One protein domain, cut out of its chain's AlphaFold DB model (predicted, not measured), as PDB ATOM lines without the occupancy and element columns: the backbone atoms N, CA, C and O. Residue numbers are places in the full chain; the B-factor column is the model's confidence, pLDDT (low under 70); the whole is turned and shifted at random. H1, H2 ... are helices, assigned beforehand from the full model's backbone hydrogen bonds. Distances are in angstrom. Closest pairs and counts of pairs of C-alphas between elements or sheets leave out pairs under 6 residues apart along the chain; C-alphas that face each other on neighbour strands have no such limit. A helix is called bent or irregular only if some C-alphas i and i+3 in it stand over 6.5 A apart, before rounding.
ATOM      1  N   ILE A   2      51.576 -55.023  -5.565       57.88
ATOM      2  CA  ILE A   2      51.919 -56.463  -5.563       57.88
ATOM      3  C   ILE A   2      52.522 -56.922  -4.216       57.88
ATOM      4  O   ILE A   2      51.965 -57.779  -3.553       57.88
ATOM      5  N   ALA A   3      53.572 -56.254  -3.721       61.50
ATOM      6  CA  ALA A   3      54.188 -56.617  -2.433       61.50
ATOM      7  C   ALA A   3      53.331 -56.310  -1.182       61.50
ATOM      8  O   ALA A   3      53.623 -56.807  -0.104       61.50
ATOM      9  N   ALA A   4      52.315 -55.446  -1.290       57.62
ATOM     10  CA  ALA A   4      51.431 -55.107  -0.166       57.62
ATOM     11  C   ALA A   4      50.266 -56.100  -0.052       57.62
ATOM     12  O   ALA A   4      49.865 -56.445   1.058       57.62
ATOM     13  N   ASP A   5      49.774 -56.555  -1.207       54.06
ATOM     14  CA  ASP A   5      48.814 -57.645  -1.357       54.06
ATOM     15  C   ASP A   5      49.374 -58.966  -0.807       54.06
ATOM     16  O   ASP A   5      48.793 -59.546   0.107       54.06
ATOM     17  N   GLU A   6      50.579 -59.367  -1.237       59.34
ATOM     18  CA  GLU A   6      51.237 -60.598  -0.761       59.34
ATOM     19  C   GLU A   6      51.473 -60.633   0.762       59.34
ATOM     20  O   GLU A   6      51.618 -61.707   1.345       59.34
ATOM     21  N   LEU A   7      51.507 -59.470   1.422       66.06
ATOM     22  CA  LEU A   7      51.768 -59.340   2.857       66.06
ATOM     23  C   LEU A   7      50.503 -59.098   3.702       66.06
ATOM     24  O   LEU A   7      50.636 -58.922   4.913       66.06
ATOM     25  N   CYS A   8      49.300 -59.097   3.104       62.00
ATOM     26  CA  CYS A   8      48.024 -58.858   3.802       62.00
ATOM     27  C   CYS A   8      48.030 -57.574   4.661       62.00
ATOM     28  O   CYS A   8      47.565 -57.555   5.802       62.00
ATOM     29  N   LEU A   9      48.607 -56.488   4.135       70.62
ATOM     30  CA  LEU A   9      48.686 -55.204   4.835       70.62
ATOM     31  C   LEU A   9      47.475 -54.328   4.484       70.62
ATOM     32  O   LEU A   9      47.580 -53.407   3.670       70.62
ATOM     33  N   ASP A  10      46.329 -54.599   5.111       73.44
ATOM     34  CA  ASP A  10      45.056 -53.901   4.852       73.44
ATOM     35  C   ASP A  10      45.158 -52.371   5.004       73.44
ATOM     36  O   ASP A  10      44.601 -51.610   4.205       73.44
ATOM     37  N   GLU A  11      45.927 -51.894   5.989       77.00
ATOM     38  CA  GLU A  11      46.182 -50.460   6.194       77.00
ATOM     39  C   GLU A  11      46.964 -49.839   5.030       77.00
ATOM     40  O   GLU A  11      46.661 -48.730   4.586       77.00
ATOM     41  N   LEU A  12      47.944 -50.566   4.486       81.31
ATOM     42  CA  LEU A  12      48.734 -50.101   3.349       81.31
ATOM     43  C   LEU A  12      47.907 -50.127   2.059       81.31
ATOM     44  O   LEU A  12      48.044 -49.223   1.234       81.31
ATOM     45  N   CYS A  13      47.025 -51.118   1.897       81.00
ATOM     46  CA  CYS A  13      46.070 -51.153   0.791       81.00
ATOM     47  C   CYS A  13      45.111 -49.959   0.860       81.00
ATOM     48  O   CYS A  13      44.969 -49.242  -0.129       81.00
ATOM     49  N   THR A  14      44.552 -49.675   2.040       86.12
ATOM     50  CA  THR A  14      43.677 -48.514   2.269       86.12
ATOM     51  C   THR A  14      44.390 -47.199   1.950       86.12
ATOM     52  O   THR A  14      43.863 -46.370   1.207       86.12
ATOM     53  N   TYR A  15      45.620 -47.028   2.444       87.88
ATOM     54  CA  TYR A  15      46.433 -45.845   2.159       87.88
ATOM     55  C   TYR A  15      46.728 -45.690   0.658       87.88
ATOM     56  O   TYR A  15      46.647 -44.586   0.116       87.88
ATOM     57  N   ALA A  16      47.042 -46.791  -0.032       87.38
ATOM     58  CA  ALA A  16      47.272 -46.780  -1.472       87.38
ATOM     59  C   ALA A  16      46.004 -46.391  -2.250       87.38
ATOM     60  O   ALA A  16      46.091 -45.582  -3.175       87.38
ATOM     61  N   GLU A  17      44.833 -46.910  -1.866       91.00
ATOM     62  CA  GLU A  17      43.558 -46.508  -2.470       91.00
ATOM     63  C   GLU A  17      43.276 -45.022  -2.267       91.00
ATOM     64  O   GLU A  17      42.939 -44.343  -3.235       91.00
ATOM     65  N   ASP A  18      43.451 -44.491  -1.053       91.31
ATOM     66  CA  ASP A  18      43.275 -43.061  -0.780       91.31
ATOM     67  C   ASP A  18      44.203 -42.204  -1.639       91.31
ATOM     68  O   ASP A  18      43.762 -41.256  -2.292       91.31
ATOM     69  N   PHE A  19      45.485 -42.565  -1.686       90.00
ATOM     70  CA  PHE A  19      46.472 -41.845  -2.480       90.00
ATOM     71  C   PHE A  19      46.113 -41.828  -3.973       90.00
ATOM     72  O   PHE A  19      46.161 -40.775  -4.608       90.00
ATOM     73  N   LEU A  20      45.709 -42.973  -4.532       89.69
ATOM     74  CA  LEU A  20      45.332 -43.086  -5.942       89.69
ATOM     75  C   LEU A  20      44.017 -42.352  -6.242       89.69
ATOM     76  O   LEU A  20      43.930 -41.604  -7.219       89.69
ATOM     77  N   LEU A  21      43.002 -42.510  -5.389       93.19
ATOM     78  CA  LEU A  21      41.681 -41.896  -5.561       93.19
ATOM     79  C   LEU A  21      41.688 -40.378  -5.360       93.19
ATOM     80  O   LEU A  21      40.782 -39.708  -5.860       93.19
ATOM     81  N   ASN A  22      42.712 -39.822  -4.707       94.25
ATOM     82  CA  ASN A  22      42.934 -38.376  -4.660       94.25
ATOM     83  C   ASN A  22      43.245 -37.782  -6.044       94.25
ATOM     84  O   ASN A  22      43.012 -36.595  -6.261       94.25
ATOM     85  N   ASN A  23      43.704 -38.589  -7.009       91.50
ATOM     86  CA  ASN A  23      43.957 -38.158  -8.383       91.50
ATOM     87  C   ASN A  23      43.132 -38.964  -9.401       91.50
ATOM     88  O   ASN A  23      43.654 -39.709 -10.236       91.50
ATOM     89  N   ARG A  24      41.808 -38.780  -9.355       91.12
ATOM     90  CA  ARG A  24      40.851 -39.491 -10.223       91.12
ATOM     91  C   ARG A  24      41.104 -39.301 -11.720       91.12
ATOM     92  O   ARG A  24      40.851 -40.221 -12.488       91.12
ATOM     93  N   GLU A  25      41.595 -38.142 -12.150       91.06
ATOM     94  CA  GLU A  25      41.882 -37.892 -13.572       91.06
ATOM     95  C   GLU A  25      43.096 -38.694 -14.063       91.06
ATOM     96  O   GLU A  25      43.085 -39.224 -15.179       91.06
ATOM     97  N   SER A  26      44.109 -38.872 -13.206       91.69
ATOM     98  CA  SER A  26      45.202 -39.810 -13.476       91.69
ATOM     99  C   SER A  26      44.678 -41.239 -13.608       91.69
ATOM    100  O   SER A  26      45.036 -41.941 -14.552       91.69
ATOM    101  N   LEU A  27      43.761 -41.654 -12.730       93.12
ATOM    102  CA  LEU A  27      43.158 -42.985 -12.795       93.12
ATOM    103  C   LEU A  27      42.338 -43.202 -14.076       93.12
ATOM    104  O   LEU A  27      42.483 -44.232 -14.729       93.12
ATOM    105  N   LYS A  28      41.535 -42.219 -14.503       93.12
ATOM    106  CA  LYS A  28      40.810 -42.279 -15.788       93.12
ATOM    107  C   LYS A  28      41.739 -42.319 -17.001       93.12
ATOM    108  O   LYS A  28      41.346 -42.812 -18.053       93.12
ATOM    109  N   SER A  29      42.951 -41.782 -16.876       94.25
ATOM    110  CA  SER A  29      43.959 -41.858 -17.936       94.25
ATOM    111  C   SER A  29      44.648 -43.223 -18.008       94.25
ATOM    112  O   SER A  29      45.279 -43.490 -19.027       94.25
ATOM    113  N   ASN A  30      44.527 -44.057 -16.967       95.38
ATOM    114  CA  ASN A  30      45.179 -45.364 -16.835       95.38
ATOM    115  C   ASN A  30      44.149 -46.468 -16.519       95.38
ATOM    116  O   ASN A  30      44.215 -47.155 -15.495       95.38
ATOM    117  N   LEU A  31      43.111 -46.573 -17.353       95.81
ATOM    118  CA  LEU A  31      41.989 -47.484 -17.109       95.81
ATOM    119  C   LEU A  31      42.339 -48.953 -17.350       95.81
ATOM    120  O   LEU A  31      41.641 -49.813 -16.815       95.81
ATOM    121  N   VAL A  32      43.379 -49.255 -18.132       96.38
ATOM    122  CA  VAL A  32      43.825 -50.639 -18.334       96.38
ATOM    123  C   VAL A  32      44.510 -51.162 -17.078       96.38
ATOM    124  O   VAL A  32      44.209 -52.275 -16.643       96.38
ATOM    125  N   LEU A  33      45.341 -50.341 -16.435       94.06
ATOM    126  CA  LEU A  33      45.911 -50.651 -15.128       94.06
ATOM    127  C   LEU A  33      44.805 -50.939 -14.111       94.06
ATOM    128  O   LEU A  33      44.887 -51.918 -13.375       94.06
ATOM    129  N   LEU A  34      43.746 -50.124 -14.089       94.56
ATOM    130  CA  LEU A  34      42.615 -50.369 -13.195       94.56
ATOM    131  C   LEU A  34      41.867 -51.655 -13.532       94.56
ATOM    132  O   LEU A  34      41.534 -52.408 -12.624       94.56
ATOM    133  N   LEU A  35      41.625 -51.943 -14.810       94.19
ATOM    134  CA  LEU A  35      41.015 -53.209 -15.212       94.19
ATOM    135  C   LEU A  35      41.824 -54.401 -14.675       94.19
ATOM    136  O   LEU A  35      41.251 -55.308 -14.081       94.19
ATOM    137  N   HIS A  36      43.147 -54.367 -14.820       91.62
ATOM    138  CA  HIS A  36      44.034 -55.409 -14.309       91.62
ATOM    139  C   HIS A  36      43.986 -55.512 -12.779       91.62
ATOM    140  O   HIS A  36      43.709 -56.590 -12.258       91.62
ATOM    141  N   VAL A  37      44.141 -54.390 -12.065       90.06
ATOM    142  CA  VAL A  37      44.093 -54.362 -10.592       90.06
ATOM    143  C   VAL A  37      42.768 -54.915 -10.070       90.06
ATOM    144  O   VAL A  37      42.754 -55.746  -9.174       90.06
ATOM    145  N   THR A  38      41.653 -54.490 -10.658       90.81
ATOM    146  CA  THR A  38      40.303 -54.881 -10.214       90.81
ATOM    147  C   THR A  38      39.910 -56.302 -10.613       90.81
ATOM    148  O   THR A  38      38.897 -56.803 -10.132       90.81
ATOM    149  N   THR A  39      40.690 -56.943 -11.489       89.50
ATOM    150  CA  THR A  39      40.502 -58.350 -11.863       89.50
ATOM    151  C   THR A  39      41.392 -59.285 -11.045       89.50
ATOM    152  O   THR A  39      41.011 -60.429 -10.825       89.50
ATOM    153  N   GLU A  40      42.571 -58.827 -10.615       88.94
ATOM    154  CA  GLU A  40      43.545 -59.667  -9.903       88.94
ATOM    155  C   GLU A  40      43.489 -59.521  -8.377       88.94
ATOM    156  O   GLU A  40      43.883 -60.448  -7.676       88.94
ATOM    157  N   PHE A  41      42.974 -58.402  -7.857       86.88
ATOM    158  CA  PHE A  41      43.048 -58.072  -6.433       86.88
ATOM    159  C   PHE A  41      41.686 -57.635  -5.868       86.88
ATOM    160  O   PHE A  41      41.241 -56.498  -6.066       86.88
ATOM    161  N   ASP A  42      41.044 -58.513  -5.098       86.31
ATOM    162  CA  ASP A  42      39.717 -58.266  -4.516       86.31
ATOM    163  C   ASP A  42      39.726 -57.223  -3.382       86.31
ATOM    164  O   ASP A  42      38.699 -56.600  -3.100       86.31
ATOM    165  N   GLN A  43      40.875 -56.984  -2.741       84.75
ATOM    166  CA  GLN A  43      40.983 -56.055  -1.611       84.75
ATOM    167  C   GLN A  43      40.897 -54.572  -2.008       84.75
ATOM    168  O   GLN A  43      40.533 -53.741  -1.175       84.75
ATOM    169  N   PHE A  44      41.167 -54.214  -3.272       89.38
ATOM    170  CA  PHE A  44      41.050 -52.829  -3.758       89.38
ATOM    171  C   PHE A  44      39.599 -52.493  -4.131       89.38
ATOM    172  O   PHE A  44      39.245 -52.235  -5.290       89.38
ATOM    173  N   THR A  45      38.719 -52.550  -3.131       91.75
ATOM    174  CA  THR A  45      37.268 -52.420  -3.309       91.75
ATOM    175  C   THR A  45      36.842 -51.024  -3.767       91.75
ATOM    176  O   THR A  45      35.925 -50.904  -4.585       91.75
ATOM    177  N   ARG A  46      37.516 -49.958  -3.315       94.19
ATOM    178  CA  ARG A  46      37.167 -48.571  -3.666       94.19
ATOM    179  C   ARG A  46      37.634 -48.227  -5.073       94.19
ATOM    180  O   ARG A  46      36.894 -47.584  -5.820       94.19
ATOM    181  N   ILE A  47      38.820 -48.688  -5.468       94.19
ATOM    182  CA  ILE A  47      39.297 -48.607  -6.854       94.19
ATOM    183  C   ILE A  47      38.382 -49.427  -7.768       94.19
ATOM    184  O   ILE A  47      37.976 -48.936  -8.821       94.19
ATOM    185  N   SER A  48      37.984 -50.632  -7.348       94.19
ATOM    186  CA  SER A  48      37.024 -51.467  -8.081       94.19
ATOM    187  C   SER A  48      35.688 -50.773  -8.291       94.19
ATOM    188  O   SER A  48      35.143 -50.796  -9.398       94.19
ATOM    189  N   GLN A  49      35.161 -50.116  -7.259       95.75
ATOM    190  CA  GLN A  49      33.946 -49.322  -7.377       95.75
ATOM    191  C   GLN A  49      34.138 -48.148  -8.346       95.75
ATOM    192  O   GLN A  49      33.324 -47.968  -9.251       95.75
ATOM    193  N   PHE A  50      35.237 -47.403  -8.218       95.75
ATOM    194  CA  PHE A  50      35.557 -46.289  -9.108       95.75
ATOM    195  C   PHE A  50      35.663 -46.722 -10.579       95.75
ATOM    196  O   PHE A  50      35.108 -46.060 -11.463       95.75
ATOM    197  N   TYR A  51      36.335 -47.844 -10.857       95.62
ATOM    198  CA  TYR A  51      36.435 -48.411 -12.201       95.62
ATOM    199  C   TYR A  51      35.056 -48.795 -12.746       95.62
ATOM    200  O   TYR A  51      34.690 -48.361 -13.838       95.62
ATOM    201  N   LYS A  52      34.251 -49.539 -11.970       94.50
ATOM    202  CA  LYS A  52      32.894 -49.963 -12.366       94.50
ATOM    203  C   LYS A  52      31.983 -48.769 -12.653       94.50
ATOM    204  O   LYS A  52      31.253 -48.784 -13.644       94.50
ATOM    205  N   GLU A  53      32.033 -47.728 -11.825       96.06
ATOM    206  CA  GLU A  53      31.281 -46.485 -12.033       96.06
ATOM    207  C   GLU A  53      31.737 -45.753 -13.299       96.06
ATOM    208  O   GLU A  53      30.901 -45.363 -14.114       96.06
ATOM    209  N   THR A  54      33.052 -45.628 -13.509       94.81
ATOM    210  CA  THR A  54      33.628 -44.981 -14.699       94.81
ATOM    211  C   THR A  54      33.255 -45.732 -15.977       94.81
ATOM    212  O   THR A  54      32.786 -45.127 -16.942       94.81
ATOM    213  N   TYR A  55      33.394 -47.059 -15.971       92.06
ATOM    214  CA  TYR A  55      33.029 -47.920 -17.092       92.06
ATOM    215  C   TYR A  55      31.526 -47.860 -17.386       92.06
ATOM    216  O   TYR A  55      31.128 -47.753 -18.542       92.06
ATOM    217  N   ARG A  56      30.674 -47.857 -16.350       92.44
ATOM    218  CA  ARG A  56      29.216 -47.727 -16.507       92.44
ATOM    219  C   ARG A  56      28.813 -46.380 -17.106       92.44
ATOM    220  O   ARG A  56      27.861 -46.331 -17.879       92.44
ATOM    221  N   GLN A  57      29.492 -45.297 -16.729       93.44
ATOM    222  CA  GLN A  57      29.215 -43.963 -17.265       93.44
ATOM    223  C   GLN A  57      29.612 -43.852 -18.734       93.44
ATOM    224  O   GLN A  57      28.851 -43.313 -19.536       93.44
ATOM    225  N   ASN A  58      30.804 -44.332 -19.085       91.25
ATOM    226  CA  ASN A  58      31.273 -44.302 -20.459       91.25
ATOM    227  C   ASN A  58      32.330 -45.390 -20.717       91.25
ATOM    228  O   ASN A  58      33.525 -45.151 -20.508       91.25
ATOM    229  N   PRO A  59      31.936 -46.554 -21.258       89.31
ATOM    230  CA  PRO A  59      32.873 -47.640 -21.509       89.31
ATOM    231  C   PRO A  59      33.856 -47.311 -22.640       89.31
ATOM    232  O   PRO A  59      34.909 -47.934 -22.730       89.31
ATOM    233  N   SER A  60      33.582 -46.293 -23.475       89.56
ATOM    234  CA  SER A  60      34.523 -45.866 -24.523       89.56
ATOM    235  C   SER A  60      35.810 -45.239 -23.972       89.56
ATOM    236  O   SER A  60      36.796 -45.126 -24.701       89.56
ATOM    237  N   LEU A  61      35.826 -44.830 -22.694       92.75
ATOM    238  CA  LEU A  61      36.983 -44.172 -22.082       92.75
ATOM    239  C   LEU A  61      38.224 -45.059 -22.057       92.75
ATOM    240  O   LEU A  61      39.322 -44.541 -22.229       92.75
ATOM    241  N   ILE A  62      38.069 -46.376 -21.910       94.38
ATOM    242  CA  ILE A  62      39.219 -47.288 -21.879       94.38
ATOM    243  C   ILE A  62      39.992 -47.273 -23.204       94.38
ATOM    244  O   ILE A  62      41.215 -47.278 -23.193       94.38
ATOM    245  N   PHE A  63      39.311 -47.124 -24.347       92.75
ATOM    246  CA  PHE A  63      39.984 -46.970 -25.639       92.75
ATOM    247  C   PHE A  63      40.775 -45.660 -25.724       92.75
ATOM    248  O   PHE A  63      41.722 -45.548 -26.497       92.75
ATOM    249  N   LYS A  64      40.397 -44.643 -24.947       92.06
ATOM    250  CA  LYS A  64      41.068 -43.338 -24.895       92.06
ATOM    251  C   LYS A  64      42.147 -43.269 -23.811       92.06
ATOM    252  O   LYS A  64      42.840 -42.257 -23.742       92.06
TER     253      LYS A  64
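AT A GLANCE: This is residues 2 to 64 of the 171 residues of an uncharacterized protein of Rhizophagus irregularis (strain DAOM 181602 / DAOM 197198 / MUCL 43194) (UniProt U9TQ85). The longest helix, H5, packs at a slant on H4, and these two are the core; H2 runs the same way as H5 but is shifted toward H5's beginning. Short helices H1 and H6 lie toward the two far ends, and small H3 sits between the end of H2 and the beginning of H4. The printed part has 63 residues, with six named helices, H1 to H6 in chain order, and no named strand; the class is all helix. It is compact, with a radius of gyration of the C-alphas of 11.7 A, and elongated, spanning 35 by 22 by 15 A.

IN THESE COORDINATES: H5, residues 45 to 57, is 18.2 A long and begins at C-alpha 45 (37.268, -52.420, -3.309). H4, residues 31 to 40, is 14.2 A long, and H2, residues 10 to 21, 16.2 A. H3 is residues 24 to 29. H1, residues 2 to 5, begins at C-alpha 2 (51.919, -56.463, -5.563); H6, residues 61 to 64, ends at C-alpha 64 (41.068, -43.338, -24.895).

HOW THE PARTS SIT: H5 and H4 touch at a steep tilt of 48 degrees, opposite ways; their closest C-alphas, Thr 38 and Ser 48, are 5.2 A apart. H2, with residues 17 to 21 alone, only just touches H5, with 3 pairs of C-alphas within 8 A, the closest those of Glu 17 and Ile 47 at 6.5 A; the tilt is shallow, 31 degrees, the same way. H6 only just touches H4, with 3 such pairs, closest at Leu 31 and Ile 62, 5.5 A. H1 and H2 only just touch, and only at the corner, with 3 pairs; the closest C-alphas are Ala 4 and Leu 12, 6.7 A. H3 is close to H5 but not clearly touching, Lys 28 to Thr 54, C-alphas 7.8 A. H2 and H4 are apart. In H2, H3, H4 and H5 every O i to N i+4 pair is within hydrogen-bond range; H1 and H6 are too short for such a pair.

THE WHOLE: The C-alphas farthest apart, Leu 7 and Ser 60, are 35.1 A apart. The printed part has no cut, and its five links are tight. Mean pLDDT of the printed part is 87.2; residues 2 to 8 are under 70.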